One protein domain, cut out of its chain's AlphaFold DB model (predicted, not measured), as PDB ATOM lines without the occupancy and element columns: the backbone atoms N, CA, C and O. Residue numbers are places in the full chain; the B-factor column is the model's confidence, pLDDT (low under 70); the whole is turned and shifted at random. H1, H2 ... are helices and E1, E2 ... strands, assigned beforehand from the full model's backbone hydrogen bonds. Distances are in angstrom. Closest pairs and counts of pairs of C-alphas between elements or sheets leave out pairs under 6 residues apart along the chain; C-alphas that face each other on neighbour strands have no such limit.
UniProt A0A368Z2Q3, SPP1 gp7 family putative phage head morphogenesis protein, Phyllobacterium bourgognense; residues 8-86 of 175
ATOM      1  N   GLU A   8     -31.865 -16.302 -18.852       78.56
ATOM      2  CA  GLU A   8     -32.658 -15.156 -19.291       78.56
ATOM      3  C   GLU A   8     -33.926 -15.577 -20.032       78.56
ATOM      4  O   GLU A   8     -35.010 -15.113 -19.669       78.56
ATOM      5  N   TYR A   9     -33.839 -16.522 -20.977       77.38
ATOM      6  CA  TYR A   9     -35.013 -17.036 -21.682       77.38
ATOM      7  C   TYR A   9     -35.987 -17.723 -20.723       77.38
ATOM      8  O   TYR A   9     -37.186 -17.447 -20.743       77.38
ATOM      9  N   ARG A  10     -35.478 -18.545 -19.794       77.81
ATOM     10  CA  ARG A  10     -36.308 -19.205 -18.771       77.81
ATOM     11  C   ARG A  10     -37.025 -18.203 -17.860       77.81
ATOM     12  O   ARG A  10     -38.179 -18.428 -17.494       77.81
ATOM     13  N   LYS A  11     -36.370 -17.103 -17.470       87.06
ATOM     14  CA  LYS A  11     -37.002 -16.027 -16.683       87.06
ATOM     15  C   LYS A  11     -38.090 -15.319 -17.492       87.06
ATOM     16  O   LYS A  11     -39.208 -15.206 -17.000       87.06
ATOM     17  N   ALA A  12     -37.791 -14.938 -18.734       84.25
ATOM     18  CA  ALA A  12     -38.753 -14.294 -19.625       84.25
ATOM     19  C   ALA A  12     -39.973 -15.187 -19.907       84.25
ATOM     20  O   ALA A  12     -41.104 -14.713 -19.870       84.25
ATOM     21  N   PHE A  13     -39.765 -16.490 -20.111       82.62
ATOM     22  CA  PHE A  13     -40.837 -17.466 -20.296       82.62
ATOM     23  C   PHE A  13     -41.717 -17.610 -19.046       82.62
ATOM     24  O   PHE A  13     -42.942 -17.617 -19.144       82.62
ATOM     25  N   ASN A  14     -41.117 -17.654 -17.853       85.88
ATOM     26  CA  ASN A  14     -41.877 -17.680 -16.601       85.88
ATOM     27  C   ASN A  14     -42.681 -16.394 -16.374       85.88
ATOM     28  O   ASN A  14     -43.814 -16.463 -15.904       85.88
ATOM     29  N   ASP A  15     -42.128 -15.228 -16.706       89.81
ATOM     30  CA  ASP A  15     -42.861 -13.964 -16.618       89.81
ATOM     31  C   ASP A  15     -43.965 -13.865 -17.677       89.81
ATOM     32  O   ASP A  15     -45.032 -13.325 -17.386       89.81
ATOM     33  N   TYR A  16     -43.777 -14.454 -18.860       89.69
ATOM     34  CA  TYR A  16     -44.852 -14.620 -19.836       89.69
ATOM     35  C   TYR A  16     -45.991 -15.474 -19.265       89.69
ATOM     36  O   TYR A  16     -47.133 -15.021 -19.240       89.69
ATOM     37  N   LEU A  17     -45.690 -16.658 -18.720       87.31
ATOM     38  CA  LEU A  17     -46.707 -17.542 -18.135       87.31
ATOM     39  C   LEU A  17     -47.420 -16.918 -16.926       87.31
ATOM     40  O   LEU A  17     -48.618 -17.119 -16.748       87.31
ATOM     41  N   ARG A  18     -46.695 -16.182 -16.075       89.88
ATOM     42  CA  ARG A  18     -47.239 -15.629 -14.824       89.88
ATOM     43  C   ARG A  18     -47.895 -14.261 -14.982       89.88
ATOM     44  O   ARG A  18     -48.781 -13.932 -14.202       89.88
ATOM     45  N   ARG A  19     -47.414 -13.438 -15.913       87.56
ATOM     46  CA  ARG A  19     -47.756 -12.007 -16.006       87.56
ATOM     47  C   ARG A  19     -48.165 -11.565 -17.411       87.56
ATOM     48  O   ARG A  19     -48.523 -10.406 -17.585       87.56
ATOM     49  N   GLY A  20     -48.073 -12.440 -18.412       88.25
ATOM     50  CA  GLY A  20     -48.366 -12.103 -19.807       88.25
ATOM     51  C   GLY A  20     -47.350 -11.155 -20.450       88.25
ATOM     52  O   GLY A  20     -47.648 -10.560 -21.484       88.25
ATOM     53  N   VAL A  21     -46.160 -10.984 -19.862       90.69
ATOM     54  CA  VAL A  21     -45.121 -10.108 -20.427       90.69
ATOM     55  C   VAL A  21     -44.585 -10.735 -21.719       90.69
ATOM     56  O   VAL A  21     -44.113 -11.873 -21.678       90.69
ATOM     57  N   PRO A  22     -44.635 -10.041 -22.871       82.06
ATOM     58  CA  PRO A  22     -44.187 -10.610 -24.134       82.06
ATOM     59  C   PRO A  22     -42.677 -10.872 -24.118       82.06
ATOM     60  O   PRO A  22     -41.877 -10.001 -23.765       82.06
ATOM     61  N   ILE A  23     -42.284 -12.074 -24.543       83.00
ATOM     62  CA  ILE A  23     -40.875 -12.459 -24.677       83.00
ATOM     63  C   ILE A  23     -40.264 -11.640 -25.816       83.00
ATOM     64  O   ILE A  23     -40.770 -11.652 -26.941       83.00
ATOM     65  N   ARG A  24     -39.171 -10.922 -25.537       77.62
ATOM     66  CA  ARG A  24     -38.484 -10.128 -26.561       77.62
ATOM     67  C   ARG A  24     -37.945 -11.030 -27.669       77.62
ATOM     68  O   ARG A  24     -37.315 -12.047 -27.399       77.62
ATOM     69  N   LEU A  25     -38.154 -10.621 -28.919       62.66
ATOM     70  CA  LEU A  25     -37.703 -11.370 -30.096       62.66
ATOM     71  C   LEU A  25     -36.178 -11.539 -30.150       62.66
ATOM     72  O   LEU A  25     -35.720 -12.544 -30.676       62.66
ATOM     73  N   SER A  26     -35.403 -10.621 -29.565       64.50
ATOM     74  CA  SER A  26     -33.941 -10.739 -29.447       64.50
ATOM     75  C   SER A  26     -33.518 -11.956 -28.618       64.50
ATOM     76  O   SER A  26     -32.698 -12.740 -29.075       64.50
ATOM     77  N   LEU A  27     -34.195 -12.213 -27.490       63.22
ATOM     78  CA  LEU A  27     -34.012 -13.423 -26.670       63.22
ATOM     79  C   LEU A  27     -34.448 -14.692 -27.397       63.22
ATOM     80  O   LEU A  27     -34.039 -15.792 -27.045       63.22
ATOM     81  N   LYS A  28     -35.333 -14.545 -28.389       57.47
ATOM     82  CA  LYS A  28     -35.674 -15.645 -29.276       57.47
ATOM     83  C   LYS A  28     -34.561 -15.857 -30.286       57.47
ATOM     84  O   LYS A  28     -34.297 -17.015 -30.510       57.47
ATOM     85  N   ALA A  29     -33.956 -14.800 -30.844       47.66
ATOM     86  CA  ALA A  29     -33.051 -14.790 -32.001       47.66
ATOM     87  C   ALA A  29     -31.560 -15.042 -31.698       47.66
ATOM     88  O   ALA A  29     -30.892 -15.677 -32.509       47.66
ATOM     89  N   GLU A  30     -31.044 -14.575 -30.559       45.66
ATOM     90  CA  GLU A  30     -29.619 -14.672 -30.187       45.66
ATOM     91  C   GLU A  30     -29.170 -16.117 -29.873       45.66
ATOM     92  O   GLU A  30     -27.988 -16.429 -29.984       45.66
ATOM     93  N   ASP A  31     -30.121 -17.020 -29.598       46.47
ATOM     94  CA  ASP A  31     -29.900 -18.438 -29.271       46.47
ATOM     95  C   ASP A  31     -30.418 -19.426 -30.358       46.47
ATOM     96  O   ASP A  31     -30.403 -20.638 -30.137       46.47
ATOM     97  N   LEU A  32     -30.878 -18.970 -31.543       48.97
ATOM     98  CA  LEU A  32     -31.504 -19.831 -32.586       48.97
ATOM     99  C   LEU A  32     -30.524 -20.670 -33.415       48.97
ATOM    100  O   LEU A  32     -30.774 -20.954 -34.588       48.97
ATOM    101  N   GLY A  33     -29.450 -21.160 -32.804       54.41
ATOM    102  CA  GLY A  33     -28.960 -22.455 -33.257       54.41
ATOM    103  C   GLY A  33     -30.137 -23.439 -33.246       54.41
ATOM    104  O   GLY A  33     -31.052 -23.316 -32.424       54.41
ATOM    105  N   HIS A  34     -30.164 -24.397 -34.171       56.69
ATOM    106  CA  HIS A  34     -31.163 -25.454 -34.091       56.69
ATOM    107  C   HIS A  34     -31.151 -26.031 -32.668       56.69
ATOM    108  O   HIS A  34     -30.083 -26.348 -32.138       56.69
ATOM    109  N   GLN A  35     -32.330 -26.104 -32.031       63.62
ATOM    110  CA  GLN A  35     -32.468 -26.507 -30.619       63.62
ATOM    111  C   GLN A  35     -31.768 -27.845 -30.346       63.62
ATOM    112  O   GLN A  35     -31.282 -28.105 -29.248       63.62
ATOM    113  N   THR A  36     -31.671 -28.651 -31.399       74.31
ATOM    114  CA  THR A  36     -31.053 -29.958 -31.463       74.31
ATOM    115  C   THR A  36     -30.020 -30.003 -32.583       74.31
ATOM    116  O   THR A  36     -30.146 -29.305 -33.586       74.31
ATOM    117  N   THR A  37     -29.012 -30.869 -32.466       83.88
ATOM    118  CA  THR A  37     -28.042 -31.113 -33.554       83.88
ATOM    119  C   THR A  37     -28.626 -31.970 -34.677       83.88
ATOM    120  O   THR A  37     -28.120 -31.966 -35.800       83.88
ATOM    121  N   ARG A  38     -29.708 -32.703 -34.388       84.94
ATOM    122  CA  ARG A  38     -30.380 -33.620 -35.309       84.94
ATOM    123  C   ARG A  38     -31.884 -33.406 -35.328       84.94
ATOM    124  O   ARG A  38     -32.456 -32.842 -34.397       84.94
ATOM    125  N   TYR A  39     -32.526 -33.885 -36.380       88.44
ATOM    126  CA  TYR A  39     -33.971 -33.831 -36.548       88.44
ATOM    127  C   TYR A  39     -34.478 -35.050 -37.314       88.44
ATOM    128  O   TYR A  39     -33.755 -35.650 -38.111       88.44
ATOM    129  N   ILE A  40     -35.742 -35.404 -37.100       88.31
ATOM    130  CA  ILE A  40     -36.456 -36.376 -37.921       88.31
ATOM    131  C   ILE A  40     -37.211 -35.630 -39.017       88.31
ATOM    132  O   ILE A  40     -37.951 -34.682 -38.755       88.31
ATOM    133  N   TRP A  41     -37.045 -36.063 -40.263       92.25
ATOM    134  CA  TRP A  41     -37.808 -35.512 -41.379       92.25
ATOM    135  C   TRP A  41     -39.261 -35.978 -41.313       92.25
ATOM    136  O   TRP A  41     -39.518 -37.180 -41.277       92.25
ATOM    137  N   ARG A  42     -40.223 -35.058 -41.382       89.75
ATOM    138  CA  ARG A  42     -41.649 -35.384 -41.485       89.75
ATOM    139  C   ARG A  42     -42.241 -34.818 -42.758       89.75
ATOM    140  O   ARG A  42     -42.085 -33.640 -43.064       89.75
ATOM    141  N   THR A  43     -42.929 -35.659 -43.518       88.94
ATOM    142  CA  THR A  43     -43.731 -35.206 -44.656       88.94
ATOM    143  C   THR A  43     -45.187 -35.050 -44.243       88.94
ATOM    144  O   THR A  43     -45.650 -35.663 -43.283       88.94
ATOM    145  N   ARG A  44     -45.939 -34.268 -45.018       82.75
ATOM    146  CA  ARG A  44     -47.396 -34.162 -44.873       82.75
ATOM    147  C   ARG A  44     -48.137 -35.452 -45.273       82.75
ATOM    148  O   ARG A  44     -49.313 -35.597 -44.960       82.75
ATOM    149  N   GLY A  45     -47.455 -36.383 -45.947       78.94
ATOM    150  CA  GLY A  45     -48.012 -37.678 -46.346       78.94
ATOM    151  C   GLY A  45     -49.065 -37.616 -47.456       78.94
ATOM    152  O   GLY A  45     -49.751 -38.606 -47.688       78.94
ATOM    153  N   ASP A  46     -49.218 -36.478 -48.136       78.69
ATOM    154  CA  ASP A  46     -50.176 -36.317 -49.230       78.69
ATOM    155  C   ASP A  46     -49.537 -36.557 -50.617       78.69
ATOM    156  O   ASP A  46     -48.313 -36.486 -50.754       78.69
ATOM    157  N   PRO A  47     -50.341 -36.796 -51.674       76.25
ATOM    158  CA  PRO A  47     -49.832 -37.163 -53.001       76.25
ATOM    159  C   PRO A  47     -48.955 -36.104 -53.681       76.25
ATOM    160  O   PRO A  47     -48.261 -36.422 -54.639       76.25
ATOM    161  N   GLN A  48     -48.990 -34.849 -53.220       80.94
ATOM    162  CA  GLN A  48     -48.190 -33.764 -53.796       80.94
ATOM    163  C   GLN A  48     -46.792 -33.669 -53.157       80.94
ATOM    164  O   GLN A  48     -46.038 -32.741 -53.445       80.94
ATOM    165  N   VAL A  49     -46.440 -34.576 -52.242       80.81
ATOM    166  CA  VAL A  49     -45.082 -34.666 -51.697       80.81
ATOM    167  C   VAL A  49     -44.159 -35.292 -52.747       80.81
ATOM    168  O   VAL A  49     -44.446 -36.364 -53.272       80.81
ATOM    169  N   CYS A  50     -43.030 -34.637 -53.032       83.81
ATOM    170  CA  CYS A  50     -42.022 -35.153 -53.959       83.81
ATOM    171  C   CYS A  50     -41.557 -36.566 -53.547       83.81
ATOM    172  O   CYS A  50     -41.311 -36.786 -52.357       83.81
ATOM    173  N   PRO A  51     -41.359 -37.504 -54.496       84.50
ATOM    174  CA  PRO A  51     -40.932 -38.870 -54.182       84.50
ATOM    175  C   PRO A  51     -39.673 -38.947 -53.307       84.50
ATOM    176  O   PRO A  51     -39.650 -39.695 -52.333       84.50
ATOM    177  N   SER A  52     -38.673 -38.101 -53.566       84.75
ATOM    178  CA  SER A  52     -37.446 -38.019 -52.762       84.75
ATOM    179  C   SER A  52     -37.706 -37.624 -51.298       84.75
ATOM    180  O   SER A  52     -37.065 -38.130 -50.381       84.75
ATOM    181  N   HIS A  53     -38.703 -36.775 -51.032       88.62
ATOM    182  CA  HIS A  53     -39.086 -36.409 -49.665       88.62
ATOM    183  C   HIS A  53     -39.833 -37.542 -48.952       88.62
ATOM    184  O   HIS A  53     -39.697 -37.693 -47.737       88.62
ATOM    185  N   ILE A  54     -40.604 -38.355 -49.683       84.88
ATOM    186  CA  ILE A  54     -41.256 -39.553 -49.128       84.88
ATOM    187  C   ILE A  54     -40.193 -40.516 -48.586       84.88
ATOM    188  O   ILE A  54     -40.355 -41.056 -47.492       84.88
ATOM    189  N   GLU A  55     -39.078 -40.671 -49.300       84.56
ATOM    190  CA  GLU A  55     -37.958 -41.509 -48.865       84.56
ATOM    191  C   GLU A  55     -37.267 -40.978 -47.605       84.56
ATOM    192  O   GLU A  55     -36.770 -41.772 -46.798       84.56
ATOM    193  N   ASN A  56     -37.251 -39.659 -47.406       88.62
ATOM    194  CA  ASN A  56     -36.694 -39.032 -46.210       88.62
ATOM    195  C   ASN A  56     -37.601 -39.175 -44.986       88.62
ATOM    196  O   ASN A  56     -37.101 -39.158 -43.864       88.62
ATOM    197  N   ASN A  57     -38.911 -39.360 -45.174       88.88
ATOM    198  CA  ASN A  57     -39.879 -39.358 -44.082       88.88
ATOM    199  C   ASN A  57     -39.524 -40.361 -42.972       88.88
ATOM    200  O   ASN A  57     -39.338 -41.549 -43.228       88.88
ATOM    201  N   GLY A  58     -39.444 -39.886 -41.733       85.31
ATOM    202  CA  GLY A  58     -39.085 -40.657 -40.547       85.31
ATOM    203  C   GLY A  58     -37.594 -40.989 -40.405       85.31
ATOM    204  O   GLY A  58     -37.249 -41.745 -39.502       85.31
ATOM    205  N   LYS A  59     -36.705 -40.502 -41.283       87.56
ATOM    206  CA  LYS A  59     -35.248 -40.655 -41.117       87.56
ATOM    207  C   LYS A  59     -34.680 -39.531 -40.250       87.56
ATOM    208  O   LYS A  59     -35.187 -38.410 -40.269       87.56
ATOM    209  N   LEU A  60     -33.622 -39.861 -39.514       87.75
ATOM    210  CA  LEU A  60     -32.857 -38.930 -38.692       87.75
ATOM    211  C   LEU A  60     -31.749 -38.288 -39.535       87.75
ATOM    212  O   LEU A  60     -30.936 -39.002 -40.120       87.75
ATOM    213  N   PHE A  61     -31.700 -36.962 -39.557       90.56
ATOM    214  CA  PHE A  61     -30.673 -36.169 -40.230       90.56
ATOM    215  C   PHE A  61     -29.993 -35.232 -39.239       90.56
ATOM    216  O   PHE A  61     -30.550 -34.914 -38.185       90.56
ATOM    217  N   ALA A  62     -28.778 -34.810 -39.564       89.44
ATOM    218  CA  ALA A  62     -28.066 -33.789 -38.812       89.44
ATOM    219  C   ALA A  62     -28.175 -32.450 -39.546       89.44
ATOM    220  O   ALA A  62     -28.218 -32.421 -40.775       89.44
ATOM    221  N   TRP A  63     -28.245 -31.349 -38.801       87.19
ATOM    222  CA  TRP A  63     -28.323 -30.019 -39.414       87.19
ATOM    223  C   TRP A  63     -27.048 -29.644 -40.178       87.19
ATOM    224  O   TRP A  63     -27.120 -28.907 -41.148       87.19
ATOM    225  N   ASP A  64     -25.896 -30.184 -39.778       89.44
ATOM    226  CA  ASP A  64     -24.594 -29.970 -40.424       89.44
ATOM    227  C   ASP A  64     -24.329 -30.897 -41.622       89.44
ATOM    228  O   ASP A  64     -23.380 -30.678 -42.372       89.44
ATOM    229  N   ASN A  65     -25.160 -31.924 -41.817       89.19
ATOM    230  CA  ASN A  65     -25.044 -32.883 -42.911       89.19
ATOM    231  C   ASN A  65     -26.435 -33.211 -43.489       89.19
ATOM    232  O   ASN A  65     -26.990 -34.283 -43.197       89.19
ATOM    233  N   PRO A  66     -27.037 -32.275 -44.251       90.94
ATOM    234  CA  PRO A  66     -28.331 -32.490 -44.887       90.94
ATOM    235  C   PRO A  66     -28.287 -33.591 -45.954       90.94
ATOM    236  O   PRO A  66     -27.236 -33.862 -46.539       90.94
ATOM    237  N   PRO A  67     -29.440 -34.205 -46.273       91.06
ATOM    238  CA  PRO A  67     -29.563 -35.017 -47.478       91.06
ATOM    239  C   PRO A  67     -29.431 -34.153 -48.742       91.06
ATOM    240  O   PRO A  67     -29.642 -32.943 -48.704       91.06
ATOM    241  N   GLU A  68     -29.184 -34.783 -49.895       89.25
ATOM    242  CA  GLU A  68     -29.075 -34.089 -51.195       89.25
ATOM    243  C   GLU A  68     -30.307 -33.238 -51.547       89.25
ATOM    244  O   GLU A  68     -30.215 -32.268 -52.291       89.25
ATOM    245  N   THR A  69     -31.470 -33.573 -50.983       89.31
ATOM    246  CA  THR A  69     -32.720 -32.817 -51.144       89.31
ATOM    247  C   THR A  69     -32.760 -31.493 -50.367       89.31
ATOM    248  O   THR A  69     -33.790 -30.822 -50.405       89.31
ATOM    249  N   GLY A  70     -31.708 -31.143 -49.622       92.00
ATOM    250  CA  GLY A  70     -31.695 -30.014 -48.688       92.00
ATOM    251  C   GLY A  70     -32.470 -30.309 -47.404       92.00
ATOM    252  O   GLY A  70     -32.772 -31.466 -47.102       92.00
ATOM    253  N   HIS A  71     -32.811 -29.271 -46.641       91.88
ATOM    254  CA  HIS A  71     -33.609 -29.380 -45.420       91.88
ATOM    255  C   HIS A  71     -35.121 -29.333 -45.709       91.88
ATOM    256  O   HIS A  71     -35.578 -28.792 -46.725       91.88
ATOM    257  N   PRO A  72     -35.958 -29.900 -44.818       92.19
ATOM    258  CA  PRO A  72     -37.401 -29.833 -44.993       92.19
ATOM    259  C   PRO A  72     -37.873 -28.372 -44.965       92.19
ATOM    260  O   PRO A  72     -37.535 -27.617 -44.059       92.19
ATOM    261  N   GLY A  73     -38.686 -27.996 -45.953       89.56
ATOM    262  CA  GLY A  73     -39.243 -26.646 -46.088       89.56
ATOM    263  C   GLY A  73     -38.457 -25.697 -47.000       89.56
ATOM    264  O   GLY A  73     -38.992 -24.648 -47.339       89.56
ATOM    265  N   GLU A  74     -37.251 -26.054 -47.455       87.94
ATOM    266  CA  GLU A  74     -36.439 -25.163 -48.308       87.94
ATOM    267  C   GLU A  74     -36.904 -25.122 -49.771       87.94
ATOM    268  O   GLU A  74     -36.813 -24.093 -50.438       87.94
ATOM    269  N   GLY A  75     -37.428 -26.237 -50.285       84.94
ATOM    270  CA  GLY A  75     -37.942 -26.313 -51.653       84.94
ATOM    271  C   GLY A  75     -39.260 -25.552 -51.850       84.94
ATOM    272  O   GLY A  75     -40.104 -25.490 -50.954       84.94
ATOM    273  N   TYR A  76     -39.494 -25.039 -53.062       82.62
ATOM    274  CA  TYR A  76     -40.753 -24.369 -53.404       82.62
ATOM    275  C   TYR A  76     -41.964 -25.294 -53.200       82.62
ATOM    276  O   TYR A  76     -41.990 -26.424 -53.686       82.62
ATOM    277  N   GLY A  77     -42.972 -24.820 -52.462       84.69
ATOM    278  CA  GLY A  77     -44.162 -25.612 -52.130       84.69
ATOM    279  C   GLY A  77     -43.890 -26.801 -51.196       84.69
ATOM    280  O   GLY A  77     -44.779 -27.634 -50.986       84.69
ATOM    281  N   CYS A  78     -42.684 -26.900 -50.624       88.31
ATOM    282  CA  CYS A  78     -42.344 -27.954 -49.683       88.31
ATOM    283  C   CYS A  78     -43.149 -27.781 -48.391       88.31
ATOM    284  O   CYS A  78     -43.142 -26.733 -47.753       88.31
ATOM    285  N   ARG A  79     -43.856 -28.842 -48.005       86.25
ATOM    286  CA  ARG A  79     -44.689 -28.907 -46.791       86.25
ATOM    287  C   ARG A  79     -44.127 -29.909 -45.781       86.25
ATOM    288  O   ARG A  79     -44.873 -30.477 -44.989       86.25
ATOM    289  N   CYS A  80     -42.832 -30.194 -45.883       90.56
ATOM    290  CA  CYS A  80     -42.130 -31.057 -44.940       90.56
ATOM    291  C   CYS A  80     -41.666 -30.237 -43.736       90.56
ATOM    292  O   CYS A  80     -41.436 -29.037 -43.857       90.56
ATOM    293  N   THR A  81     -41.495 -30.895 -42.596       90.56
ATOM    294  CA  THR A  81     -41.026 -30.274 -41.356       90.56
ATOM    295  C   THR A  81     -39.860 -31.057 -40.753       90.56
ATOM    296  O   THR A  81     -39.720 -32.264 -40.968       90.56
ATOM    297  N   ALA A  82     -39.001 -30.354 -40.014       91.00
ATOM    298  CA  ALA A  82     -37.964 -30.947 -39.176       91.00
ATOM    299  C   ALA A  82     -38.492 -31.078 -37.743       91.00
ATOM    300  O   ALA A  82     -38.699 -30.074 -37.063       91.00
ATOM    301  N   GLU A  83     -38.715 -32.306 -37.287       87.81
ATOM    302  CA  GLU A  83     -39.047 -32.595 -35.892       87.81
ATOM    303  C   GLU A  83     -37.746 -32.676 -35.072       87.81
ATOM    304  O   GLU A  83     -36.887 -33.494 -35.412       87.81
ATOM    305  N   PRO A  84     -37.548 -31.852 -34.025       85.75
ATOM    306  CA  PRO A  84     -36.314 -31.865 -33.237       85.75
ATOM    307  C   PRO A  84     -36.023 -33.238 -32.605       85.75
ATOM    308  O   PRO A  84     -36.931 -33.889 -32.093       85.75
ATOM    309  N   TYR A  85     -34.755 -33.666 -32.616       79.44
ATOM    310  CA  TYR A  85     -34.295 -34.919 -32.002       79.44
ATOM    311  C   TYR A  85     -33.130 -34.671 -31.037       79.44
ATOM    312  O   TYR A  85     -32.059 -34.221 -31.452       79.44
ATOM    313  N   GLU A  86     -33.298 -35.042 -29.770       78.81
ATOM    314  CA  GLU A  86     -32.256 -35.032 -28.743       78.81
ATOM    315  C   GLU A  86     -31.870 -36.460 -28.351       78.81
ATOM    316  O   GLU A  86     -32.695 -37.254 -27.898       78.81
TER     317      GLU A  86
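This is residues 8 to 86 of the 175 residues of the protein "SPP1 gp7 family putative phage head morphogenesis protein" of Phyllobacterium bourgognense (UniProt A0A368Z2Q3). The model has two lobes, joined end to end by the thin strand-free stretch of residues 30 to 37: a small helical lobe holding H1 and H2, and a second lobe built on a small antiparallel sheet of E2, E1 and E3. In the second lobe the short helix H3 grazes the sheet, and a long loop of residues 63 to 80 links E2 to E3. The printed part has 79 residues, with three named helices and three named strands in the order H1, H2, E1, H3, E2, E3, and the sheet runs E2, E1, E3. The class is mixed, helices and strands, with under half of the residues, 36 of 79, in named elements. The whole is loose, with a radius of gyration of the C-alphas of 16.3 A, and elongated, spanning 47 by 25 by 20 A.

H1 is residues 8 to 19, 15.8 A from first to last C-alpha, and begins at C-alpha 8 at (-32.658, -15.156, -19.291). H2 is residues 25 to 29, 6.1 A long. E1 is residues 38 to 42, 13.0 A long, beginning at C-alpha 38 at (-30.380, -33.620, -35.309). H3 is residues 51 to 56, 9.0 A long, and E2 is residues 60 to 62, 7.0 A long. E3 is residues 81 to 85, 12.4 A long, ending at C-alpha 85 at (-34.295, -34.919, -32.002).

H1 and H2 only just touch, with 3 pairs of C-alphas within 8 A; H1 touches H2 with residues 8 to 9 alone, and the closest C-alphas of the two are those of Tyr 9 and Leu 27, 6.2 A apart. Neither helix is on the sheet, and H1 is apart from E1, E2, E3 and H3. E1 is the inner strand; E2 and E3 are edge strands. E1 and E3 are antiparallel at 142 degrees, with N 40 and O 83 at 2.8 A and N 83 and O 40 at 2.9 A, within hydrogen-bond range. E2 and E1 are antiparallel at 133 degrees, with N 61 and O 39 within range at 2.8 A. H3 is on the sheet but only grazes it, with its residues 53 to 56; its closest C-alpha to E1 is that of Asn 56, 6.1 A from that of Trp 41. In H1, H2 and H3 every O i to N i+4 pair is within hydrogen-bond range.

The two C-alphas farthest apart, those of Arg 19 and Pro 51, are 47.2 A apart. The printed part has no cut. The link from E2 to E3, 18 residues, is long; the links from H1 to H2 and from H3 to E2 are tight. The mean pLDDT of the printed part is 81.8, and residues 25 to 35, of which 25 to 29 belong to H2, are under 70.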